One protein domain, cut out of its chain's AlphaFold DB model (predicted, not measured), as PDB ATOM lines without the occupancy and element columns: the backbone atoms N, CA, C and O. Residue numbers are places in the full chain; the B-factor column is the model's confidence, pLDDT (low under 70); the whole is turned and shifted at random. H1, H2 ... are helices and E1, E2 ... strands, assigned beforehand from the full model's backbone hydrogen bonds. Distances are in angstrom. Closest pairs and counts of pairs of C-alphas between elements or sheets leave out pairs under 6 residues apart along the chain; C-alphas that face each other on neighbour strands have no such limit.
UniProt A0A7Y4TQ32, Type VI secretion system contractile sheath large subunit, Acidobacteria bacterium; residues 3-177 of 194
ATOM      1  N   ALA A   3      16.262 -45.694  -9.460       86.31
ATOM      2  CA  ALA A   3      17.094 -45.721  -8.249       86.31
ATOM      3  C   ALA A   3      16.316 -46.151  -6.988       86.31
ATOM      4  O   ALA A   3      16.795 -46.965  -6.207       86.31
ATOM      5  N   ALA A   4      15.078 -45.675  -6.823       88.06
ATOM      6  CA  ALA A   4      14.245 -45.994  -5.661       88.06
ATOM      7  C   ALA A   4      13.858 -47.483  -5.574       88.06
ATOM      8  O   ALA A   4      13.627 -47.988  -4.480       88.06
ATOM      9  N   VAL A   5      13.791 -48.187  -6.710       91.75
ATOM     10  CA  VAL A   5      13.465 -49.624  -6.769       91.75
ATOM     11  C   VAL A   5      14.698 -50.506  -7.021       91.75
ATOM     12  O   VAL A   5      14.568 -51.723  -7.164       91.75
ATOM     13  N   GLY A   6      15.898 -49.912  -7.054       88.06
ATOM     14  CA  GLY A   6      17.170 -50.619  -7.220       88.06
ATOM     15  C   GLY A   6      17.318 -51.323  -8.571       88.06
ATOM     16  O   GLY A   6      17.906 -52.404  -8.640       88.06
ATOM     17  N   THR A   7      16.742 -50.759  -9.635       92.19
ATOM     18  CA  THR A   7      16.837 -51.308 -10.997       92.19
ATOM     19  C   THR A   7      17.458 -50.289 -11.943       92.19
ATOM     20  O   THR A   7      17.057 -49.126 -11.887       92.19
ATOM     21  N   PRO A   8      18.367 -50.685 -12.846       94.75
ATOM     22  CA  PRO A   8      18.911 -49.778 -13.852       94.75
ATOM     23  C   PRO A   8      17.820 -49.292 -14.819       94.75
ATOM     24  O   PRO A   8      16.903 -50.035 -15.166       94.75
ATOM     25  N   PHE A   9      17.952 -48.063 -15.300       96.94
ATOM     26  CA  PHE A   9      17.284 -47.577 -16.500       96.94
ATOM     27  C   PHE A   9      18.316 -47.510 -17.626       96.94
ATOM     28  O   PHE A   9      19.294 -46.773 -17.521       96.94
ATOM     29  N   VAL A  10      18.107 -48.285 -18.691       97.81
ATOM     30  CA  VAL A  10      18.985 -48.294 -19.864       97.81
ATOM     31  C   VAL A  10      18.211 -47.796 -21.073       97.81
ATOM     32  O   VAL A  10      17.137 -48.310 -21.381       97.81
ATOM     33  N   SER A  11      18.768 -46.814 -21.771       97.88
ATOM     34  CA  SER A  11      18.215 -46.289 -23.019       97.88
ATOM     35  C   SER A  11      19.338 -46.007 -24.011       97.88
ATOM     36  O   SER A  11      20.510 -45.997 -23.654       97.88
ATOM     37  N   HIS A  12      18.979 -45.760 -25.264       97.69
ATOM     38  CA  HIS A  12      19.879 -45.159 -26.241       97.69
ATOM     39  C   HIS A  12      19.706 -43.651 -26.271       97.69
ATOM     40  O   HIS A  12      18.608 -43.135 -26.034       97.69
ATOM     41  N   ILE A  13      20.801 -42.967 -26.583       96.25
ATOM     42  CA  ILE A  13      20.843 -41.522 -26.744       96.25
ATOM     43  C   ILE A  13      21.209 -41.175 -28.184       96.25
ATOM     44  O   ILE A  13      22.067 -41.808 -28.792       96.25
ATOM     45  N   ARG A  14      20.520 -40.178 -28.744       95.12
ATOM     46  CA  ARG A  14      20.723 -39.760 -30.134       95.12
ATOM     47  C   ARG A  14      22.005 -38.929 -30.284       95.12
ATOM     48  O   ARG A  14      22.338 -38.204 -29.347       95.12
ATOM     49  N   PRO A  15      22.635 -38.921 -31.476       94.88
ATOM     50  CA  PRO A  15      23.865 -38.166 -31.740       94.88
ATOM     51  C   PRO A  15      23.768 -36.666 -31.446       94.88
ATOM     52  O   PRO A  15      24.763 -36.060 -31.065       94.88
ATOM     53  N   GLY A  16      22.564 -36.086 -31.533       94.06
ATOM     54  CA  GLY A  16      22.326 -34.662 -31.274       94.06
ATOM     55  C   GLY A  16      22.782 -34.179 -29.898       94.06
ATOM     56  O   GLY A  16      23.055 -32.993 -29.749       94.06
ATOM     57  N   ILE A  17      22.922 -35.076 -28.914       93.75
ATOM     58  CA  ILE A  17      23.512 -34.719 -27.620       93.75
ATOM     59  C   ILE A  17      24.967 -34.245 -27.772       93.75
ATOM     60  O   ILE A  17      25.371 -33.333 -27.071       93.75
ATOM     61  N   LEU A  18      25.718 -34.806 -28.723       94.62
ATOM     62  CA  LEU A  18      27.117 -34.479 -29.018       94.62
ATOM     63  C   LEU A  18      27.277 -33.261 -29.945       94.62
ATOM     64  O   LEU A  18      28.387 -32.978 -30.386       94.62
ATOM     65  N   GLY A  19      26.177 -32.596 -30.314       93.00
ATOM     66  CA  GLY A  19      26.185 -31.492 -31.277       93.00
ATOM     67  C   GLY A  19      26.183 -31.916 -32.752       93.00
ATOM     68  O   GLY A  19      26.189 -31.049 -33.622       93.00
ATOM     69  N   VAL A  20      26.108 -33.218 -33.055       93.88
ATOM     70  CA  VAL A  20      26.109 -33.747 -34.434       93.88
ATOM     71  C   VAL A  20      24.777 -34.400 -34.801       93.88
ATOM     72  O   VAL A  20      24.064 -34.931 -33.951       93.88
ATOM     73  N   LYS A  21      24.414 -34.384 -36.087       92.50
ATOM     74  CA  LYS A  21      23.161 -35.006 -36.560       92.50
ATOM     75  C   LYS A  21      23.284 -36.516 -36.753       92.50
ATOM     76  O   LYS A  21      22.334 -37.237 -36.464       92.50
ATOM     77  N   SER A  22      24.449 -36.973 -37.206       92.81
ATOM     78  CA  SER A  22      24.731 -38.364 -37.545       92.81
ATOM     79  C   SER A  22      26.145 -38.731 -37.113       92.81
ATOM     80  O   SER A  22      27.084 -37.981 -37.364       92.81
ATOM     81  N   LEU A  23      26.298 -39.897 -36.484       93.00
ATOM     82  CA  LEU A  23      27.621 -40.450 -36.181       93.00
ATOM     83  C   LEU A  23      28.278 -41.082 -37.404       93.00
ATOM     84  O   LEU A  23      29.498 -41.183 -37.442       93.00
ATOM     85  N   ALA A  24      27.488 -41.523 -38.385       92.56
ATOM     86  CA  ALA A  24      28.025 -42.075 -39.621       92.56
ATOM     87  C   ALA A  24      28.727 -40.988 -40.450       92.56
ATOM     88  O   ALA A  24      29.750 -41.256 -41.073       92.56
ATOM     89  N   GLU A  25      28.206 -39.757 -40.413       92.38
ATOM     90  CA  GLU A  25      28.807 -38.589 -41.074       92.38
ATOM     91  C   GLU A  25      29.921 -37.954 -40.227       92.38
ATOM     92  O   GLU A  25      30.941 -37.539 -40.769       92.38
ATOM     93  N   HIS A  26      29.748 -37.921 -38.901       93.81
ATOM     94  CA  HIS A  26      30.691 -37.338 -37.943       93.81
ATOM     95  C   HIS A  26      31.260 -38.413 -37.018       93.81
ATOM     96  O   HIS A  26      30.949 -38.465 -35.826       93.81
ATOM     97  N   ALA A  27      32.061 -39.314 -37.586       92.81
ATOM     98  CA  ALA A  27      32.691 -40.406 -36.842       92.81
ATOM     99  C   ALA A  27      33.942 -39.962 -36.061       92.81
ATOM    100  O   ALA A  27      34.396 -40.688 -35.171       92.81
ATOM    101  N   ASP A  28      34.513 -38.806 -36.413       95.31
ATOM    102  CA  ASP A  28      35.680 -38.253 -35.736       95.31
ATOM    103  C   ASP A  28      35.274 -37.726 -34.352       95.31
ATOM    104  O   ASP A  28      34.389 -36.870 -34.261       95.31
ATOM    105  N   PRO A  29      35.887 -38.217 -33.258       95.00
ATOM    106  CA  PRO A  29      35.591 -37.713 -31.930       95.00
ATOM    107  C   PRO A  29      35.780 -36.206 -31.786       95.00
ATOM    108  O   PRO A  29      35.107 -35.622 -30.939       95.00
ATOM    109  N   ASP A  30      36.660 -35.562 -32.553       94.62
ATOM    110  CA  ASP A  30      36.915 -34.121 -32.445       94.62
ATOM    111  C   ASP A  30      35.711 -33.257 -32.855       94.62
ATOM    112  O   ASP A  30      35.579 -32.134 -32.367       94.62
ATOM    113  N   ASP A  31      34.768 -33.813 -33.622       93.69
ATOM    114  CA  ASP A  31      33.499 -33.161 -33.969       93.69
ATOM    115  C   ASP A  31      32.489 -33.145 -32.804       93.69
ATOM    116  O   ASP A  31      31.446 -32.491 -32.885       93.69
ATOM    117  N   TRP A  32      32.747 -33.889 -31.722       94.56
ATOM    118  CA  TRP A  32      31.785 -34.097 -30.638       94.56
ATOM    119  C   TRP A  32      32.038 -33.195 -29.439       94.56
ATOM    120  O   TRP A  32      33.071 -33.303 -28.764       94.56
ATOM    121  N   ASP A  33      31.017 -32.426 -29.069       91.25
ATOM    122  CA  ASP A  33      31.011 -31.606 -27.865       91.25
ATOM    123  C   ASP A  33      29.855 -31.995 -26.940       91.25
ATOM    124  O   ASP A  33      28.684 -31.737 -27.215       91.25
ATOM    125  N   LEU A  34      30.209 -32.600 -25.806       89.62
ATOM    126  CA  LEU A  34      29.310 -32.779 -24.667       89.62
ATOM    127  C   LEU A  34      29.880 -32.126 -23.398       89.62
ATOM    128  O   LEU A  34      29.532 -32.481 -22.270       89.62
ATOM    129  N   SER A  35      30.794 -31.174 -23.583       77.94
ATOM    130  CA  SER A  35      31.388 -30.391 -22.508       77.94
ATOM    131  C   SER A  35      30.403 -29.347 -21.976       77.94
ATOM    132  O   SER A  35      29.459 -28.944 -22.648       77.94
ATOM    133  N   GLY A  36      30.651 -28.822 -20.775       75.81
ATOM    134  CA  GLY A  36      29.825 -27.774 -20.162       75.81
ATOM    135  C   GLY A  36      29.830 -26.406 -20.874       75.81
ATOM    136  O   GLY A  36      29.358 -25.429 -20.290       75.81
ATOM    137  N   ALA A  37      30.380 -26.290 -22.087       80.50
ATOM    138  CA  ALA A  37      30.355 -25.058 -22.871       80.50
ATOM    139  C   ALA A  37      28.969 -24.799 -23.490       80.50
ATOM    140  O   ALA A  37      28.450 -23.680 -23.393       80.50
ATOM    141  N   SER A  38      28.345 -25.834 -24.060       85.62
ATOM    142  CA  SER A  38      26.999 -25.778 -24.643       85.62
ATOM    143  C   SER A  38      25.900 -25.835 -23.574       85.62
ATOM    144  O   SER A  38      26.136 -26.187 -22.414       85.62
ATOM    145  N   ASN A  39      24.669 -25.462 -23.936       87.75
ATOM    146  CA  ASN A  39      23.534 -25.582 -23.018       87.75
ATOM    147  C   ASN A  39      23.226 -27.060 -22.722       87.75
ATOM    148  O   ASN A  39      23.021 -27.446 -21.572       87.75
ATOM    149  N   GLU A  40      23.272 -27.889 -23.759       87.75
ATOM    150  CA  GLU A  40      23.108 -29.337 -23.718       87.75
ATOM    151  C   GLU A  40      24.144 -29.974 -22.789       87.75
ATOM    152  O   GLU A  40      23.783 -30.749 -21.905       87.75
ATOM    153  N   GLY A  41      25.415 -29.592 -22.913       92.31
ATOM    154  CA  GLY A  41      26.479 -30.133 -22.078       92.31
ATOM    155  C   GLY A  41      26.436 -29.655 -20.624       92.31
ATOM    156  O   GLY A  41      26.771 -30.424 -19.720       92.31
ATOM    157  N   LYS A  42      25.934 -28.440 -20.345       93.94
ATOM    158  CA  LYS A  42      25.644 -27.997 -18.961       93.94
ATOM    159  C   LYS A  42      24.548 -28.841 -18.322       93.94
ATOM    160  O   LYS A  42      24.706 -29.287 -17.188       93.94
ATOM    161  N   LEU A  43      23.457 -29.080 -19.050       94.25
ATOM    162  CA  LEU A  43      22.355 -29.924 -18.582       94.25
ATOM    163  C   LEU A  43      22.804 -31.376 -18.397       94.25
ATOM    164  O   LEU A  43      22.450 -32.001 -17.399       94.25
ATOM    165  N   TRP A  44      23.619 -31.891 -19.319       95.69
ATOM    166  CA  TRP A  44      24.218 -33.215 -19.204       95.69
ATOM    167  C   TRP A  44      25.097 -33.318 -17.960       95.69
ATOM    168  O   TRP A  44      24.895 -34.213 -17.147       95.69
ATOM    169  N   THR A  45      26.007 -32.366 -17.752       94.75
ATOM    170  CA  THR A  45      26.878 -32.331 -16.566       94.75
ATOM    171  C   THR A  45      26.055 -32.319 -15.275       94.75
ATOM    172  O   THR A  45      26.268 -33.173 -14.417       94.75
ATOM    173  N   ALA A  46      25.049 -31.444 -15.175       95.25
ATOM    174  CA  ALA A  46      24.172 -31.381 -14.005       95.25
ATOM    175  C   ALA A  46      23.413 -32.700 -13.764       95.25
ATOM    176  O   ALA A  46      23.284 -33.141 -12.624       95.25
ATOM    177  N   LEU A  47      22.941 -33.366 -14.827       95.50
ATOM    178  CA  LEU A  47      22.291 -34.675 -14.725       95.50
ATOM    179  C   LEU A  47      23.245 -35.739 -14.162       95.50
ATOM    180  O   LEU A  47      22.830 -36.545 -13.331       95.50
ATOM    181  N   ARG A  48      24.510 -35.744 -14.593       95.56
ATOM    182  CA  ARG A  48      25.526 -36.721 -14.159       95.56
ATOM    183  C   ARG A  48      25.935 -36.570 -12.692       95.56
ATOM    184  O   ARG A  48      26.393 -37.545 -12.096       95.56
ATOM    185  N   GLU A  49      25.781 -35.377 -12.125       95.56
ATOM    186  CA  GLU A  49      26.084 -35.077 -10.719       95.56
ATOM    187  C   GLU A  49      24.979 -35.520  -9.749       95.56
ATOM    188  O   GLU A  49      25.216 -35.600  -8.542       95.56
ATOM    189  N   LEU A  50      23.784 -35.849 -10.250       95.69
ATOM    190  CA  LEU A  50      22.703 -36.351  -9.406       95.69
ATOM    191  C   LEU A  50      23.051 -37.731  -8.814       95.69
ATOM    192  O   LEU A  50      23.571 -38.594  -9.530       95.69
ATOM    193  N   PRO A  51      22.694 -38.017  -7.548       92.31
ATOM    194  CA  PRO A  51      22.891 -39.342  -6.951       92.31
ATOM    195  C   PRO A  51      22.243 -40.478  -7.761       92.31
ATOM    196  O   PRO A  51      22.787 -41.583  -7.880       92.31
ATOM    197  N   GLU A  52      21.085 -40.205  -8.364       94.69
ATOM    198  CA  GLU A  52      20.308 -41.157  -9.159       94.69
ATOM    199  C   GLU A  52      20.963 -41.494 -10.506       94.69
ATOM    200  O   GLU A  52      20.622 -42.523 -11.098       94.69
ATOM    201  N   ALA A  53      21.921 -40.686 -10.974       96.25
ATOM    202  CA  ALA A  53      22.647 -40.901 -12.227       96.25
ATOM    203  C   ALA A  53      23.363 -42.258 -12.264       96.25
ATOM    204  O   ALA A  53      23.505 -42.858 -13.328       96.25
ATOM    205  N   SER A  54      23.739 -42.780 -11.093       95.19
ATOM    206  CA  SER A  54      24.327 -44.112 -10.908       95.19
ATOM    207  C   SER A  54      23.469 -45.256 -11.466       95.19
ATOM    208  O   SER A  54      23.998 -46.308 -11.805       95.19
ATOM    209  N   HIS A  55      22.153 -45.066 -11.597       95.88
ATOM    210  CA  HIS A  55      21.225 -46.084 -12.097       95.88
ATOM    211  C   HIS A  55      20.812 -45.863 -13.554       95.88
ATOM    212  O   HIS A  55      19.961 -46.591 -14.061       95.88
ATOM    213  N   VAL A  56      21.384 -44.874 -14.237       97.44
ATOM    214  CA  VAL A  56      21.044 -44.542 -15.619       97.44
ATOM    215  C   VAL A  56      22.209 -44.912 -16.526       97.44
ATOM    216  O   VAL A  56      23.321 -44.434 -16.330       97.44
ATOM    217  N   GLY A  57      21.956 -45.754 -17.523       97.38
ATOM    218  CA  GLY A  57      22.911 -46.117 -18.567       97.38
ATOM    219  C   GLY A  57      22.414 -45.651 -19.933       97.38
ATOM    220  O   GLY A  57      21.267 -45.910 -20.294       97.38
ATOM    221  N   MET A  58      23.274 -44.988 -20.703       97.94
ATOM    222  CA  MET A  58      22.924 -44.468 -22.028       97.94
ATOM    223  C   MET A  58      23.834 -45.060 -23.097       97.94
ATOM    224  O   MET A  58      25.037 -44.838 -23.060       97.94
ATOM    225  N   THR A  59      23.279 -45.812 -24.044       98.19
ATOM    226  CA  THR A  59      24.035 -46.478 -25.114       98.19
ATOM    227  C   THR A  59      24.101 -45.647 -26.382       98.19
ATOM    228  O   THR A  59      23.107 -45.020 -26.752       98.19
ATOM    229  N   MET A  60      25.199 -45.768 -27.118       97.00
ATOM    230  CA  MET A  60      25.291 -45.396 -28.532       97.00
ATOM    231  C   MET A  60      26.432 -46.187 -29.185       97.00
ATOM    232  O   MET A  60      27.321 -46.635 -28.466       97.00
ATOM    233  N   PRO A  61      26.474 -46.358 -30.506       97.00
ATOM    234  CA  PRO A  61      25.499 -45.952 -31.505       97.00
ATOM    235  C   PRO A  61      24.367 -47.001 -31.654       97.00
ATOM    236  O   PRO A  61      24.169 -47.840 -30.770       97.00
ATOM    237  N   ARG A  62      23.550 -46.906 -32.708       97.50
ATOM    238  CA  ARG A  62      22.546 -47.921 -33.103       97.50
ATOM    239  C   ARG A  62      23.215 -49.162 -33.724       97.50
ATOM    240  O   ARG A  62      24.373 -49.096 -34.131       97.50
ATOM    241  N   PHE A  63      22.485 -50.276 -33.831       97.50
ATOM    242  CA  PHE A  63      22.952 -51.501 -34.509       97.50
ATOM    243  C   PHE A  63      21.922 -52.052 -35.500       97.50
ATOM    244  O   PHE A  63      20.735 -51.770 -35.366       97.50
ATOM    245  N   LEU A  64      22.353 -52.807 -36.509       97.31
ATOM    246  CA  LEU A  64      21.496 -53.268 -37.600       97.31
ATOM    247  C   LEU A  64      20.496 -54.326 -37.106       97.31
ATOM    248  O   LEU A  64      20.888 -55.329 -36.514       97.31
ATOM    249  N   ALA A  65      19.199 -54.089 -37.327       96.50
ATOM    250  CA  ALA A  65      18.134 -54.960 -36.827       96.50
ATOM    251  C   ALA A  65      17.870 -56.172 -37.729       96.50
ATOM    252  O   ALA A  65      17.562 -57.252 -37.232       96.50
ATOM    253  N   ARG A  66      17.967 -55.975 -39.048       96.00
ATOM    254  CA  ARG A  66      17.746 -56.993 -40.084       96.00
ATOM    255  C   ARG A  66      18.546 -56.659 -41.338       96.00
ATOM    256  O   ARG A  66      18.988 -55.519 -41.493       96.00
ATOM    257  N   LEU A  67      18.689 -57.631 -42.230       95.69
ATOM    258  CA  LEU A  67      19.179 -57.365 -43.578       95.69
ATOM    259  C   LEU A  67      18.098 -56.635 -44.396       95.69
ATOM    260  O   LEU A  67      16.904 -56.813 -44.121       95.69
ATOM    261  N   PRO A  68      18.490 -55.785 -45.362       95.50
ATOM    262  CA  PRO A  68      17.545 -55.289 -46.354       95.50
ATOM    263  C   PRO A  68      17.008 -56.460 -47.179       95.50
ATOM    264  O   PRO A  68      17.738 -57.430 -47.409       95.50
ATOM    265  N   TYR A  69      15.749 -56.381 -47.607       95.88
ATOM    266  CA  TYR A  69      15.191 -57.408 -48.482       95.88
ATOM    267  C   TYR A  69      15.836 -57.356 -49.868       95.88
ATOM    268  O   TYR A  69      16.061 -56.266 -50.399       95.88
ATOM    269  N   GLY A  70      16.091 -58.526 -50.445       94.62
ATOM    270  CA  GLY A  70      16.677 -58.666 -51.774       94.62
ATOM    271  C   GLY A  70      16.979 -60.118 -52.124       94.62
ATOM    272  O   GLY A  70      17.039 -60.980 -51.244       94.62
ATOM    273  N   GLU A  71      17.156 -60.400 -53.414       92.31
ATOM    274  CA  GLU A  71      17.457 -61.746 -53.921       92.31
ATOM    275  C   GLU A  71      18.769 -62.303 -53.339       92.31
ATOM    276  O   GLU A  71      18.830 -63.471 -52.953       92.31
ATOM    277  N   ASP A  72      19.786 -61.447 -53.208       89.12
ATOM    278  CA  ASP A  72      21.114 -61.803 -52.687       89.12
ATOM    279  C   ASP A  72      21.214 -61.743 -51.147       89.12
ATOM    280  O   ASP A  72      22.238 -62.126 -50.571       89.12
ATOM    281  N   THR A  73      20.172 -61.256 -50.463       92.25
ATOM    282  CA  THR A  73      20.127 -61.098 -49.002       92.25
ATOM    283  C   THR A  73      18.992 -61.921 -48.387       92.25
ATOM    284  O   THR A  73      19.116 -63.135 -48.231       92.25
ATOM    285  N   GLU A  74      17.905 -61.268 -47.980       92.19
ATOM    286  CA  GLU A  74      16.715 -61.891 -47.411       92.19
ATOM    287  C   GLU A  74      15.558 -61.681 -48.400       92.19
ATOM    288  O   GLU A  74      15.045 -60.568 -48.506       92.19
ATOM    289  N   PRO A  75      15.147 -62.698 -49.175       92.56
ATOM    290  CA  PRO A  75      14.115 -62.515 -50.188       92.56
ATOM    291  C   PRO A  75      12.730 -62.374 -49.549       92.56
ATOM    292  O   PRO A  75      12.385 -63.076 -48.597       92.56
ATOM    293  N   ALA A  76      11.894 -61.501 -50.112       92.88
ATOM    294  CA  ALA A  76      10.494 -61.409 -49.714       92.88
ATOM    295  C   ALA A  76       9.695 -62.631 -50.210       92.88
ATOM    296  O   ALA A  76       9.803 -63.042 -51.364       92.88
ATOM    297  N   GLU A  77       8.840 -63.199 -49.354       91.81
ATOM    298  CA  GLU A  77       8.099 -64.431 -49.678       91.81
ATOM    299  C   GLU A  77       7.006 -64.236 -50.744       91.81
ATOM    300  O   GLU A  77       6.677 -65.160 -51.486       91.81
ATOM    301  N   ALA A  78       6.397 -63.048 -50.801       93.12
ATOM    302  CA  ALA A  78       5.179 -62.818 -51.580       93.12
ATOM    303  C   ALA A  78       5.436 -62.377 -53.031       93.12
ATOM    304  O   ALA A  78       4.603 -62.625 -53.903       93.12
ATOM    305  N   PHE A  79       6.546 -61.684 -53.290       94.81
ATOM    306  CA  PHE A  79       6.914 -61.157 -54.605       94.81
ATOM    307  C   PHE A  79       8.400 -60.791 -54.629       94.81
ATOM    308  O   PHE A  79       8.996 -60.558 -53.581       94.81
ATOM    309  N   ALA A  80       8.985 -60.705 -55.827       94.88
ATOM    310  CA  ALA A  80      10.352 -60.217 -55.996       94.88
ATOM    311  C   ALA A  80      10.432 -58.743 -55.569       94.88
ATOM    312  O   ALA A  80       9.779 -57.886 -56.172       94.88
ATOM    313  N   PHE A  81      11.198 -58.467 -54.516       95.00
ATOM    314  CA  PHE A  81      11.341 -57.146 -53.921       95.00
ATOM    315  C   PHE A  81      12.802 -56.884 -53.580       95.00
ATOM    316  O   PHE A  81      13.398 -57.646 -52.824       95.00
ATOM    317  N   GLU A  82      13.318 -55.778 -54.103       94.50
ATOM    318  CA  GLU A  82      14.619 -55.226 -53.750       94.50
ATOM    319  C   GLU A  82      14.375 -53.974 -52.913       94.50
ATOM    320  O   GLU A  82      13.797 -52.997 -53.397       94.50
ATOM    321  N   GLU A  83      14.753 -54.019 -51.637       94.44
ATOM    322  CA  GLU A  83      14.591 -52.874 -50.741       94.44
ATOM    323  C   GLU A  83      15.615 -51.785 -51.043       94.44
ATOM    324  O   GLU A  83      15.313 -50.602 -50.903       94.44
ATOM    325  N   PHE A  84      16.825 -52.191 -51.428       93.31
ATOM    326  CA  PHE A  84      17.936 -51.287 -51.674       93.31
ATOM    327  C   PHE A  84      18.209 -51.165 -53.168       93.31
ATOM    328  O   PHE A  84      18.188 -52.140 -53.915       93.31
ATOM    329  N   THR A  85      18.511 -49.943 -53.583       87.06
ATOM    330  CA  THR A  85      19.041 -49.629 -54.914       87.06
ATOM    331  C   THR A  85      20.468 -49.103 -54.780       87.06
ATOM    332  O   THR A  85      20.941 -48.856 -53.670       87.06
ATOM    333  N   ASP A  86      21.152 -48.859 -55.898       80.56
ATOM    334  CA  ASP A  86      22.492 -48.250 -55.881       80.56
ATOM    335  C   ASP A  86      22.518 -46.851 -55.227       80.56
ATOM    336  O   ASP A  86      23.573 -46.385 -54.791       80.56
ATOM    337  N   GLU A  87      21.364 -46.180 -55.138       83.69
ATOM    338  CA  GLU A  87      21.206 -44.867 -54.502       83.69
ATOM    339  C   GLU A  87      20.888 -44.953 -52.999       83.69
ATOM    340  O   GLU A  87      20.941 -43.928 -52.314       83.69
ATOM    341  N   SER A  88      20.576 -46.146 -52.477       86.75
ATOM    342  CA  SER A  88      20.109 -46.307 -51.100       86.75
ATOM    343  C   SER A  88      21.172 -45.909 -50.080       86.75
ATOM    344  O   SER A  88      22.338 -46.320 -50.127       86.75
ATOM    345  N   GLY A  89      20.749 -45.073 -49.136       86.50
ATOM    346  CA  GLY A  89      21.612 -44.448 -48.149       86.50
ATOM    347  C   GLY A  89      21.722 -45.203 -46.826       86.50
ATOM    348  O   GLY A  89      20.981 -46.129 -46.507       86.50
ATOM    349  N   HIS A  90      22.641 -44.727 -45.988       90.50
ATOM    350  CA  HIS A  90      22.853 -45.232 -44.632       90.50
ATOM    351  C   HIS A  90      21.579 -45.222 -43.763       90.50
ATOM    352  O   HIS A  90      21.357 -46.142 -42.976       90.50
ATOM    353  N   ASP A  91      20.742 -44.193 -43.895       92.00
ATOM    354  CA  ASP A  91      19.539 -44.024 -43.073       92.00
ATOM    355  C   ASP A  91      18.356 -44.904 -43.510       92.00
ATOM    356  O   ASP A  91      17.370 -44.991 -42.778       92.00
ATOM    357  N   GLU A  92      18.451 -45.585 -44.659       94.44
ATOM    358  CA  GLU A  92      17.432 -46.536 -45.132       94.44
ATOM    359  C   GLU A  92      17.554 -47.911 -44.463       94.44
ATOM    360  O   GLU A  92      16.609 -48.698 -44.478       94.44
ATOM    361  N   TYR A  93      18.682 -48.203 -43.807       96.06
ATOM    362  CA  TYR A  93      18.795 -49.403 -42.984       96.06
ATOM    363  C   TYR A  93      17.878 -49.326 -41.762       96.06
ATOM    364  O   TYR A  93      17.747 -48.295 -41.095       96.06
ATOM    365  N   LEU A  94      17.322 -50.477 -41.375       96.88
ATOM    366  CA  LEU A  94      16.583 -50.589 -40.122       96.88
ATOM    367  C   LEU A  94      17.545 -50.653 -38.927       96.88
ATOM    368  O   LEU A  94      17.917 -51.725 -38.445       96.88
ATOM    369  N   TRP A  95      17.930 -49.482 -38.431       96.88
ATOM    370  CA  TRP A  95      18.760 -49.336 -37.239       96.88
ATOM    371  C   TRP A  95      17.952 -49.510 -35.945       96.88
ATOM    372  O   TRP A  95      16.993 -48.785 -35.679       96.88
ATOM    373  N   SER A  96      18.383 -50.441 -35.098       97.25
ATOM    374  CA  SER A  96      17.832 -50.707 -33.772       97.25
ATOM    375  C   SER A  96      18.524 -49.907 -32.671       97.25
ATOM    376  O   SER A  96      19.708 -49.566 -32.722       97.25
ATOM    377  N   ASN A  97      17.761 -49.645 -31.618       96.81
ATOM    378  CA  ASN A  97      18.216 -48.980 -30.412       96.81
ATOM    379  C   ASN A  97      19.206 -49.871 -29.629       96.81
ATOM    380  O   ASN A  97      18.873 -50.994 -29.252       96.81
ATOM    381  N   GLY A  98      20.391 -49.337 -29.311       97.38
ATOM    382  CA  GLY A  98      21.448 -50.040 -28.569       97.38
ATOM    383  C   GLY A  98      21.056 -50.574 -27.182       97.38
ATOM    384  O   GLY A  98      21.698 -51.499 -26.680       97.38
ATOM    385  N   CYS A  99      19.977 -50.077 -26.569       97.62
ATOM    386  CA  CYS A  99      19.503 -50.582 -25.282       97.62
ATOM    387  C   CYS A  99      19.069 -52.052 -25.354       97.62
ATOM    388  O   CYS A  99      19.231 -52.778 -24.372       97.62
ATOM    389  N   PHE A 100      18.588 -52.519 -26.514       97.94
ATOM    390  CA  PHE A 100      18.214 -53.919 -26.707       97.94
ATOM    391  C   PHE A 100      19.430 -54.848 -26.676       97.94
ATOM    392  O   PHE A 100      19.342 -55.934 -26.103       97.94
ATOM    393  N   ALA A 101      20.580 -54.401 -27.194       97.94
ATOM    394  CA  ALA A 101      21.832 -55.142 -27.071       97.94
ATOM    395  C   ALA A 101      22.238 -55.266 -25.595       97.94
ATOM    396  O   ALA A 101      22.499 -56.365 -25.112       97.94
ATOM    397  N   VAL A 102      22.191 -54.172 -24.827       97.75
ATOM    398  CA  VAL A 102      22.508 -54.212 -23.387       97.75
ATOM    399  C   VAL A 102      21.540 -55.102 -22.605       97.75
ATOM    400  O   VAL A 102      21.975 -55.860 -21.739       97.75
ATOM    401  N   ALA A 103      20.244 -55.066 -22.924       97.12
ATOM    402  CA  ALA A 103      19.256 -55.946 -22.306       97.12
ATOM    403  C   ALA A 103      19.562 -57.430 -22.577       97.12
ATOM    404  O   ALA A 103      19.526 -58.243 -21.651       97.12
ATOM    405  N   GLN A 104      19.922 -57.780 -23.817       97.44
ATOM    406  CA  GLN A 104      20.327 -59.138 -24.176       97.44
ATOM    407  C   GLN A 104      21.603 -59.567 -23.437       97.44
ATOM    408  O   GLN A 104      21.646 -60.674 -22.901       97.44
ATOM    409  N   LEU A 105      22.619 -58.701 -23.364       97.50
ATOM    410  CA  LEU A 105      23.873 -58.977 -22.656       97.50
ATOM    411  C   LEU A 105      23.643 -59.210 -21.157       97.50
ATOM    412  O   LEU A 105      24.182 -60.159 -20.589       97.50
ATOM    413  N   LEU A 106      22.789 -58.402 -20.518       96.00
ATOM    414  CA  LEU A 106      22.388 -58.600 -19.121       96.00
ATOM    415  C   LEU A 106      21.645 -59.927 -18.926       96.00
ATOM    416  O   LEU A 106      21.941 -60.654 -17.980       96.00
ATOM    417  N   ALA A 107      20.715 -60.272 -19.823       96.44
ATOM    418  CA  ALA A 107      19.972 -61.530 -19.754       96.44
ATOM    419  C   ALA A 107      20.883 -62.757 -19.931       96.44
ATOM    420  O   ALA A 107      20.763 -63.726 -19.177       96.44
ATOM    421  N   ARG A 108      21.827 -62.707 -20.881       97.06
ATOM    422  CA  ARG A 108      22.838 -63.757 -21.086       97.06
ATOM    423  C   ARG A 108      23.750 -63.891 -19.872       97.06
ATOM    424  O   ARG A 108      23.860 -64.978 -19.315       97.06
ATOM    425  N   THR A 109      24.297 -62.776 -19.391       96.88
ATOM    426  CA  THR A 109      25.147 -62.751 -18.191       96.88
ATOM    427  C   THR A 109      24.421 -63.345 -16.982       96.88
ATOM    428  O   THR A 109      24.987 -64.160 -16.257       96.88
ATOM    429  N   TYR A 110      23.150 -62.984 -16.773       95.44
ATOM    430  CA  TYR A 110      22.340 -63.545 -15.695       95.44
ATOM    431  C   TYR A 110      22.096 -65.050 -15.866       95.44
ATOM    432  O   TYR A 110      22.148 -65.792 -14.888       95.44
ATOM    433  N   SER A 111      21.853 -65.509 -17.093       96.38
ATOM    434  CA  SER A 111      21.634 -66.931 -17.377       96.38
ATOM    435  C   SER A 111      22.876 -67.779 -17.084       96.38
ATOM    436  O   SER A 111      22.740 -68.917 -16.644       96.38
ATOM    437  N   GLU A 112      24.075 -67.225 -17.281       95.31
ATOM    438  CA  GLU A 112      25.347 -67.920 -17.042       95.31
ATOM    439  C   GLU A 112      25.838 -67.821 -15.589       95.31
ATOM    440  O   GLU A 112      26.325 -68.802 -15.026       95.31
ATOM    441  N   PHE A 113      25.715 -66.648 -14.961       95.25
ATOM    442  CA  PHE A 113      26.371 -66.347 -13.679       95.25
ATOM    443  C   PHE A 113      25.408 -65.923 -12.559       95.25
ATOM    444  O   PHE A 113      25.834 -65.696 -11.420       95.25
ATOM    445  N   GLY A 114      24.111 -65.799 -12.846       93.88
ATOM    446  CA  GLY A 114      23.131 -65.229 -11.926       93.88
ATOM    447  C   GLY A 114      23.424 -63.760 -11.602       93.88
ATOM    448  O   GLY A 114      24.034 -63.034 -12.383       93.88
ATOM    449  N   TRP A 115      22.993 -63.295 -10.426       90.19
ATOM    450  CA  TRP A 115      23.233 -61.913  -9.982       90.19
ATOM    451  C   TRP A 115      24.683 -61.654  -9.541       90.19
ATOM    452  O   TRP A 115      25.102 -60.509  -9.493       90.19
ATOM    453  N   ASN A 116      25.480 -62.682  -9.248       89.00
ATOM    454  CA  ASN A 116      26.845 -62.511  -8.730       89.00
ATOM    455  C   ASN A 116      27.884 -62.550  -9.861       89.00
ATOM    456  O   ASN A 116      28.898 -63.259  -9.785       89.00
ATOM    457  N   PHE A 117      27.595 -61.862 -10.968       89.50
ATOM    458  CA  PHE A 117      28.493 -61.862 -12.115       89.50
ATOM    459  C   PHE A 117      29.729 -60.989 -11.887       89.50
ATOM    460  O   PHE A 117      30.769 -61.296 -12.467       89.50
ATOM    461  N   GLY A 118      29.685 -59.989 -10.996       83.94
ATOM    462  CA  GLY A 118      30.818 -59.103 -10.721       83.94
ATOM    463  C   GLY A 118      31.478 -58.590 -12.009       83.94
ATOM    464  O   GLY A 118      30.826 -58.010 -12.871       83.94
ATOM    465  N   GLY A 119      32.773 -58.865 -12.183       83.50
ATOM    466  CA  GLY A 119      33.529 -58.513 -13.394       83.50
ATOM    467  C   GLY A 119      33.340 -59.439 -14.607       83.50
ATOM    468  O   GLY A 119      34.003 -59.237 -15.617       83.50
ATOM    469  N   ARG A 120      32.479 -60.462 -14.536       89.62
ATOM    470  CA  ARG A 120      32.266 -61.481 -15.589       89.62
ATOM    471  C   ARG A 120      31.116 -61.131 -16.533       89.62
ATOM    472  O   ARG A 120      30.379 -62.004 -16.980       89.62
ATOM    473  N   PHE A 121      30.909 -59.846 -16.779       94.31
ATOM    474  CA  PHE A 121      29.845 -59.399 -17.665       94.31
ATOM    475  C   PHE A 121      30.121 -59.857 -19.106       94.31
ATOM    476  O   PHE A 121      31.220 -59.649 -19.619       94.31
ATOM    477  N   VAL A 122      29.133 -60.477 -19.757       96.69
ATOM    478  CA  VAL A 122      29.211 -60.833 -21.180       96.69
ATOM    479  C   VAL A 122      29.095 -59.550 -21.995       96.69
ATOM    480  O   VAL A 122      28.143 -58.796 -21.816       96.69
ATOM    481  N   GLN A 123      30.059 -59.291 -22.879       96.94
ATOM    482  CA  GLN A 123      30.162 -58.009 -23.592       96.94
ATOM    483  C   GLN A 123      29.779 -58.073 -25.073       96.94
ATOM    484  O   GLN A 123      29.518 -57.023 -25.658       96.94
ATOM    485  N   ASP A 124      29.739 -59.268 -25.664       98.06
ATOM    486  CA  ASP A 124      29.603 -59.447 -27.110       98.06
ATOM    487  C   ASP A 124      28.199 -59.919 -27.489       98.06
ATOM    488  O   ASP A 124      27.629 -60.819 -26.865       98.06
ATOM    489  N   VAL A 125      27.653 -59.299 -28.533       97.81
ATOM    490  CA  VAL A 125      26.475 -59.781 -29.251       97.81
ATOM    491  C   VAL A 125      26.940 -60.256 -30.620       97.81
ATOM    492  O   VAL A 125      27.382 -59.448 -31.436       97.81
ATOM    493  N   ASP A 126      26.843 -61.563 -30.837       96.88
ATOM    494  CA  ASP A 126      27.143 -62.255 -32.093       96.88
ATOM    495  C   ASP A 126      25.870 -62.546 -32.901       96.88
ATOM    496  O   ASP A 126      24.760 -62.505 -32.353       96.88
ATOM    497  N   GLY A 127      26.037 -62.933 -34.169       95.69
ATOM    498  CA  GLY A 127      24.938 -63.342 -35.043       95.69
ATOM    499  C   GLY A 127      24.069 -62.172 -35.493       95.69
ATOM    500  O   GLY A 127      22.868 -62.343 -35.699       95.69
ATOM    501  N   LEU A 128      24.645 -60.970 -35.570       97.19
ATOM    502  CA  LEU A 128      23.942 -59.797 -36.075       97.19
ATOM    503  C   LEU A 128      23.863 -59.810 -37.607       97.19
ATOM    504  O   LEU A 128      24.741 -60.353 -38.272       97.19
ATOM    505  N   PRO A 129      22.859 -59.149 -38.200       96.12
ATOM    506  CA  PRO A 129      22.839 -58.909 -39.635       96.12
ATOM    507  C   PRO A 129      24.140 -58.241 -40.110       96.12
ATOM    508  O   PRO A 129      24.556 -57.210 -39.570       96.12
ATOM    509  N   LEU A 130      24.769 -58.828 -41.129       95.38
ATOM    510  CA  LEU A 130      25.971 -58.316 -41.785       95.38
ATOM    511  C   LEU A 130      25.697 -58.205 -43.286       95.38
ATOM    512  O   LEU A 130      25.774 -59.196 -44.009       95.38
ATOM    513  N   HIS A 131      25.341 -57.008 -43.752       95.00
ATOM    514  CA  HIS A 131      25.049 -56.795 -45.168       95.00
ATOM    515  C   HIS A 131      26.353 -56.696 -45.968       95.00
ATOM    516  O   HIS A 131      27.209 -55.852 -45.684       95.00
ATOM    517  N   VAL A 132      26.503 -57.573 -46.962       93.88
ATOM    518  CA  VAL A 132      27.664 -57.641 -47.851       93.88
ATOM    519  C   VAL A 132      27.188 -57.401 -49.273       93.88
ATOM    520  O   VAL A 132      26.345 -58.141 -49.765       93.88
ATOM    521  N   PHE A 133      27.734 -56.386 -49.933       91.00
ATOM    522  CA  PHE A 133      27.296 -55.986 -51.269       91.00
ATOM    523  C   PHE A 133      28.475 -55.531 -52.127       91.00
ATOM    524  O   PHE A 133      29.599 -55.354 -51.645       91.00
ATOM    525  N   LYS A 134      28.235 -55.381 -53.431       90.31
ATOM    526  CA  LYS A 134      29.225 -54.871 -54.381       90.31
ATOM    527  C   LYS A 134      29.026 -53.377 -54.600       90.31
ATOM    528  O   LYS A 134      27.922 -52.947 -54.899       90.31
ATOM    529  N   LYS A 135      30.105 -52.602 -54.505       87.44
ATOM    530  CA  LYS A 135      30.128 -51.180 -54.865       87.44
ATOM    531  C   LYS A 135      31.409 -50.888 -55.628       87.44
ATOM    532  O   LYS A 135      32.483 -51.266 -55.171       87.44
ATOM    533  N   ASP A 136      31.291 -50.300 -56.816       89.62
ATOM    534  CA  ASP A 136      32.427 -49.984 -57.698       89.62
ATOM    535  C   ASP A 136      33.360 -51.189 -57.976       89.62
ATOM    536  O   ASP A 136      34.571 -51.056 -58.133       89.62
ATOM    537  N   GLY A 137      32.791 -52.402 -58.026       89.25
ATOM    538  CA  GLY A 137      33.522 -53.661 -58.228       89.25
ATOM    539  C   GLY A 137      34.134 -54.272 -56.958       89.25
ATOM    540  O   GLY A 137      34.522 -55.446 -56.961       89.25
ATOM    541  N   GLU A 138      34.153 -53.539 -55.847       92.44
ATOM    542  CA  GLU A 138      34.684 -53.998 -54.567       92.44
ATOM    543  C   GLU A 138      33.598 -54.621 -53.684       92.44
ATOM    544  O   GLU A 138      32.428 -54.248 -53.740       92.44
ATOM    545  N   THR A 139      33.979 -55.612 -52.871       92.38
ATOM    546  CA  THR A 139      33.085 -56.152 -51.835       92.38
ATOM    547  C   THR A 139      33.130 -55.242 -50.617       92.38
ATOM    548  O   THR A 139      34.176 -55.110 -49.980       92.38
ATOM    549  N   VAL A 140      31.983 -54.679 -50.263       92.12
ATOM    550  CA  VAL A 140      31.799 -53.818 -49.098       92.12
ATOM    551  C   VAL A 140      31.028 -54.581 -48.025       92.12
ATOM    552  O   VAL A 140      30.076 -55.300 -48.319       92.12
ATOM    553  N   TYR A 141      31.454 -54.413 -46.772       93.38
ATOM    554  CA  TYR A 141      30.778 -54.944 -45.592       93.38
ATOM    555  C   TYR A 141      30.191 -53.774 -44.812       93.38
ATOM    556  O   TYR A 141      30.937 -52.935 -44.299       93.38
ATOM    557  N   GLN A 142      28.867 -53.718 -44.702       94.06
ATOM    558  CA  GLN A 142      28.222 -52.763 -43.813       94.06
ATOM    559  C   GLN A 142      28.507 -53.162 -42.363       94.06
ATOM    560  O   GLN A 142      28.274 -54.299 -41.964       94.06
ATOM    561  N   SER A 143      28.999 -52.220 -41.559       93.62
ATOM    562  CA  SER A 143      29.239 -52.467 -40.134       93.62
ATOM    563  C   SER A 143      27.927 -52.752 -39.400       93.62
ATOM    564  O   SER A 143      26.911 -52.110 -39.674       93.62
ATOM    565  N   CYS A 144      27.949 -53.682 -38.439       95.81
ATOM    566  CA  CYS A 144      26.761 -54.015 -37.642       95.81
ATOM    567  C   CYS A 144      26.300 -52.856 -36.750       95.81
ATOM    568  O   CYS A 144      25.141 -52.822 -36.353       95.81
ATOM    569  N   ALA A 145      27.190 -51.920 -36.416       96.00
ATOM    570  CA  ALA A 145      26.849 -50.642 -35.806       96.00
ATOM    571  C   ALA A 145      26.742 -49.563 -36.893       96.00
ATOM    572  O   ALA A 145      27.441 -49.639 -37.904       96.00
ATOM    573  N   GLU A 146      25.916 -48.536 -36.674       94.19
ATOM    574  CA  GLU A 146      25.729 -47.455 -37.661       94.19
ATOM    575  C   GLU A 146      27.023 -46.674 -37.966       94.19
ATOM    576  O   GLU A 146      27.161 -46.073 -39.026       94.19
ATOM    577  N   VAL A 147      28.004 -46.726 -37.064       94.75
ATOM    578  CA  VAL A 147      29.342 -46.170 -37.262       94.75
ATOM    579  C   VAL A 147      30.394 -47.153 -36.755       94.75
ATOM    580  O   VAL A 147      30.250 -47.757 -35.689       94.75
ATOM    581  N   GLN A 148      31.494 -47.281 -37.497       93.88
ATOM    582  CA  GLN A 148      32.680 -47.993 -37.036       93.88
ATOM    583  C   GLN A 148      33.503 -47.064 -36.133       93.88
ATOM    584  O   GLN A 148      34.320 -46.278 -36.608       93.88
ATOM    585  N   LEU A 149      33.286 -47.152 -34.820       96.12
ATOM    586  CA  LEU A 149      34.029 -46.339 -33.857       96.12
ATOM    587  C   LEU A 149      35.511 -46.737 -33.818       96.12
ATOM    588  O   LEU A 149      35.855 -47.921 -33.738       96.12
ATOM    589  N   SER A 150      36.387 -45.733 -33.816       96.12
ATOM    590  CA  SER A 150      37.790 -45.905 -33.441       96.12
ATOM    591  C   SER A 150      37.926 -46.136 -31.930       96.12
ATOM    592  O   SER A 150      36.987 -45.921 -31.157       96.12
ATOM    593  N   GLN A 151      39.117 -46.543 -31.486       95.75
ATOM    594  CA  GLN A 151      39.395 -46.668 -30.056       95.75
ATOM    595  C   GLN A 151      39.195 -45.325 -29.332       95.75
ATOM    596  O   GLN A 151      38.409 -45.264 -28.389       95.75
ATOM    597  N   ASN A 152      39.800 -44.244 -29.836       96.75
ATOM    598  CA  ASN A 152      39.678 -42.900 -29.259       96.75
ATOM    599  C   ASN A 152      38.219 -42.428 -29.207       96.75
ATOM    600  O   ASN A 152      37.778 -41.865 -28.208       96.75
ATOM    601  N   ALA A 153      37.446 -42.701 -30.262       97.00
ATOM    602  CA  ALA A 153      36.016 -42.429 -30.290       97.00
ATOM    603  C   ALA A 153      35.278 -43.155 -29.157       97.00
ATOM    604  O   ALA A 153      34.525 -42.543 -28.400       97.00
ATOM    605  N   SER A 154      35.519 -44.458 -29.002       96.81
ATOM    606  CA  SER A 154      34.887 -45.243 -27.940       96.81
ATOM    607  C   SER A 154      35.278 -44.765 -26.534       96.81
ATOM    608  O   SER A 154      34.428 -44.719 -25.645       96.81
ATOM    609  N   GLU A 155      36.529 -44.344 -26.342       95.81
ATOM    610  CA  GLU A 155      37.030 -43.803 -25.077       95.81
ATOM    611  C   GLU A 155      36.378 -42.452 -24.756       95.81
ATOM    612  O   GLU A 155      35.834 -42.293 -23.663       95.81
ATOM    613  N   LYS A 156      36.301 -41.529 -25.725       96.00
ATOM    614  CA  LYS A 156      35.646 -40.219 -25.550       96.00
ATOM    615  C   LYS A 156      34.168 -40.358 -25.167       96.00
ATOM    616  O   LYS A 156      33.692 -39.701 -24.243       96.00
ATOM    617  N   LEU A 157      33.438 -41.267 -25.818       96.06
ATOM    618  CA  LEU A 157      32.052 -41.574 -25.443       96.06
ATOM    619  C   LEU A 157      31.953 -42.132 -24.014       96.06
ATOM    620  O   LEU A 157      31.036 -41.779 -23.268       96.06
ATOM    621  N   ALA A 158      32.901 -42.978 -23.613       95.38
ATOM    622  CA  ALA A 158      32.936 -43.515 -22.259       95.38
ATOM    623  C   ALA A 158      33.244 -42.432 -21.204       95.38
ATOM    624  O   ALA A 158      32.637 -42.448 -20.133       95.38
ATOM    625  N   GLU A 159      34.115 -41.464 -21.492       93.81
ATOM    626  CA  GLU A 159      34.396 -40.311 -20.615       93.81
ATOM    627  C   GLU A 159      33.164 -39.410 -20.423       93.81
ATOM    628  O   GLU A 159      32.872 -38.917 -19.323       93.81
ATOM    629  N   TYR A 160      32.358 -39.281 -21.475       94.69
ATOM    630  CA  TYR A 160      31.046 -38.643 -21.427       94.69
ATOM    631  C   TYR A 160      29.996 -39.413 -20.604       94.69
ATOM    632  O   TYR A 160      28.900 -38.894 -20.387       94.69
ATOM    633  N   GLY A 161      30.327 -40.599 -20.082       95.06
ATOM    634  CA  GLY A 161      29.428 -41.446 -19.292       95.06
ATOM    635  C   GLY A 161      28.495 -42.308 -20.145       95.06
ATOM    636  O   GLY A 161      27.574 -42.930 -19.621       95.06
ATOM    637  N   LEU A 162      28.708 -42.352 -21.463       96.38
ATOM    638  CA  LEU A 162      27.917 -43.161 -22.386       96.38
ATOM    639  C   LEU A 162      28.480 -44.583 -22.470       96.38
ATOM    640  O   LEU A 162      29.597 -44.859 -22.048       96.38
ATOM    641  N   MET A 163      27.684 -45.508 -22.988       97.81
ATOM    642  CA  MET A 163      27.992 -46.924 -23.147       97.81
ATOM    643  C   MET A 163      28.213 -47.224 -24.639       97.81
ATOM    644  O   MET A 163      27.226 -47.401 -25.362       97.81
ATOM    645  N   PRO A 164      29.474 -47.256 -25.117       97.62
ATOM    646  CA  PRO A 164      29.775 -47.418 -26.533       97.62
ATOM    647  C   PRO A 164      29.531 -48.858 -26.999       97.62
ATOM    648  O   PRO A 164      30.029 -49.803 -26.377       97.62
ATOM    649  N   LEU A 165      28.815 -49.015 -28.112       98.12
ATOM    650  CA  LEU A 165      28.721 -50.262 -28.872       98.12
ATOM    651  C   LEU A 165      29.684 -50.192 -30.063       98.12
ATOM    652  O   LEU A 165      29.569 -49.318 -30.915       98.12
ATOM    653  N   VAL A 166      30.652 -51.100 -30.130       97.88
ATOM    654  CA  VAL A 166      31.645 -51.125 -31.216       97.88
ATOM    655  C   VAL A 166      31.407 -52.328 -32.113       97.88
ATOM    656  O   VAL A 166      31.253 -53.440 -31.615       97.88
ATOM    657  N   SER A 167      31.371 -52.124 -33.427       96.94
ATOM    658  CA  SER A 167      31.342 -53.209 -34.410       96.94
ATOM    659  C   SER A 167      32.739 -53.756 -34.672       96.94
ATOM    660  O   SER A 167      33.737 -53.034 -34.606       96.94
ATOM    661  N   PHE A 168      32.812 -55.039 -35.009       95.56
ATOM    662  CA  PHE A 168      34.040 -55.650 -35.504       95.56
ATOM    663  C   PHE A 168      34.037 -55.634 -37.027       95.56
ATOM    664  O   PHE A 168      33.054 -56.001 -37.669       95.56
ATOM    665  N   LYS A 169      35.154 -55.205 -37.616       93.00
ATOM    666  CA  LYS A 169      35.286 -55.112 -39.069       93.00
ATOM    667  C   LYS A 169      35.060 -56.485 -39.709       93.00
ATOM    668  O   LYS A 169      35.745 -57.441 -39.352       93.00
ATOM    669  N   ASN A 170      34.151 -56.544 -40.681       93.19
ATOM    670  CA  ASN A 170      33.798 -57.745 -41.450       93.19
ATOM    671  C   ASN A 170      33.300 -58.924 -40.590       93.19
ATOM    672  O   ASN A 170      33.452 -60.077 -40.988       93.19
ATOM    673  N   MET A 171      32.743 -58.651 -39.410       96.38
ATOM    674  CA  MET A 171      32.189 -59.665 -38.515       96.38
ATOM    675  C   MET A 171      30.778 -59.269 -38.087       96.38
ATOM    676  O   MET A 171      30.487 -58.093 -37.885       96.38
ATOM    677  N   ASP A 172      29.931 -60.267 -37.882       96.81
ATOM    678  CA  ASP A 172      28.540 -60.181 -37.430       96.81
ATOM    679  C   ASP A 172      28.421 -59.931 -35.913       96.81
ATOM    680  O   ASP A 172      27.626 -60.557 -35.207       96.81
ATOM    681  N   ARG A 173      29.250 -59.018 -35.390       97.38
ATOM    682  CA  ARG A 173      29.432 -58.796 -33.952       97.38
ATOM    683  C   ARG A 173      29.476 -57.320 -33.586       97.38
ATOM    684  O   ARG A 173      30.196 -56.529 -34.203       97.38
ATOM    685  N   ILE A 174      28.825 -56.994 -32.471       98.25
ATOM    686  CA  ILE A 174      29.106 -55.780 -31.692       98.25
ATOM    687  C   ILE A 174      29.568 -56.128 -30.274       98.25
ATOM    688  O   ILE A 174      29.230 -57.182 -29.735       98.25
ATOM    689  N   ARG A 175      30.304 -55.211 -29.650       98.25
ATOM    690  CA  ARG A 175      30.723 -55.283 -28.248       98.25
ATOM    691  C   ARG A 175      30.283 -54.049 -27.483       98.25
ATOM    692  O   ARG A 175      30.540 -52.929 -27.916       98.25
ATOM    693  N   LEU A 176      29.716 -54.255 -26.299       97.94
ATOM    694  CA  LEU A 176      29.595 -53.205 -25.296       97.94
ATOM    695  C   LEU A 176      30.948 -53.005 -24.611       97.94
ATOM    696  O   LEU A 176      31.397 -53.860 -23.844       97.94
ATOM    697  N   VAL A 177      31.586 -51.858 -24.852       96.25
ATOM    698  CA  VAL A 177      32.940 -51.575 -24.337       96.25
ATOM    699  C   VAL A 177      32.982 -51.624 -22.812       96.25
ATOM    700  O   VAL A 177      33.905 -52.197 -22.230       96.25
TER     701      VAL A 177
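AT A GLANCE: This is residues 3 to 177 of the 194 residues of the protein "Type VI secretion system contractile sheath large subunit" of Acidobacteria bacterium (UniProt A0A7Y4TQ32). A curled sheet of five short strands, like part of a barrel, wraps round residues 99 to 108 of one helix, H4, while the shorter helix H5 packs on the other face, mainly on E6. At one end of the longest axis the small hairpin E4 and E5 and much of the long loop stretch 61 to 98 reach away from this sheet; H1, H2 and the loop 19 to 38 lie off to another side. The printed part has 175 residues with five named helices and seven named strands, in the order E1 H1 H2 H3 E2 H4 E3 E4 E5 H5 E6 E7; the large sheet is mixed, in the order E1 E2 E6 E7 E3. The class is mixed, helices and strands, with under half of the residues in named elements. The whole is compact, with a radius of gyration of the C-alphas of 18.1 A and spans of 54 by 42 by 29 A.

HOW THE PARTS SIT: The sheet has E1, residues 9 to 12, and E3, residues 124 to 126, as edge strands; E2, residues 56 to 60, E6, residues 162 to 167, and E7, residues 173 to 176, are inner strands. E1 and E2 are parallel, with N 57 and O 9 at 2.9 A. E2 and E6 are parallel, with N 163 and O 58 at 2.7 A. E6 and E7 form an antiparallel hairpin, with N 175 and O 166 at 2.8 A. E7 and E3 are antiparallel, with N 125 and O 174 at 2.9 A. The pairing is staggered: E6 pairs with E2 over residues 162 to 164 and with E7 over 165 to 167. The sheet is strongly twisted and curls round H4, residues 99 to 113; the C-alphas of Ser 11 and Cys 99 are the closest of E1 and H4, 5.0 A apart. H5, residues 151 to 159, lies over E6 at a height over the sheet of 9.1 A and runs along the strands, at 0 degrees to E6 on the local plane; their closest C-alphas are those of Ser 154 and Pro 164, 5.7 A. With H4 on one face and H5 on the other, there are three layers, helices on both faces of a sheet. E2, H4 and E3 make a split strand-helix-strand unit, two strands running the same way with E6 and E7 between them, and its crossover is left-handed. E1, H1 of residues 15 to 18, H2 of residues 39 to 49, H3 of residues 51 to 55, and E2 make a strand-helix-strand unit, its two strands parallel neighbours. H1 and H2 are close but not clearly touching, the closest C-alphas being those of Ile 17 and Glu 40, 6.7 A. H1 and H2 are not on the sheet; H3 is only just not on it, with 4 pairs of C-alphas within 10 A. E4, residues 132 to 135, and E5, residues 138 to 141, form an antiparallel hairpin, with N 140 and O 133 at 2.8 A; E4 is apart from E3. Every O i to N i+4 pair is within hydrogen-bond range in H2, H4 and H5; H3 has 0 of 1, and 1 of 2 O i to N i+3 pairs, and H1 is too short for an i+4 pair.

IN THESE COORDINATES: E1 begins at C-alpha 9, (17.284, -47.577, -16.500). E6 is 16.0 A long and E2 13.6 A. H4 is 20.7 A long, from C-alpha 99 at (19.503, -50.582, -25.282); H2 is 15.7 A and H5 12.4 A. E7 ends at C-alpha 176, (29.595, -53.205, -25.296).

THE WHOLE: The two C-alphas farthest apart are those of Ala 4 and Gly 137, 56.5 A. The printed part has no cut. The links H1 to H2, of 20 residues, and E2 to H4, of 38, are long. The mean pLDDT of the printed part is 94.0, and no printed residue is under 70.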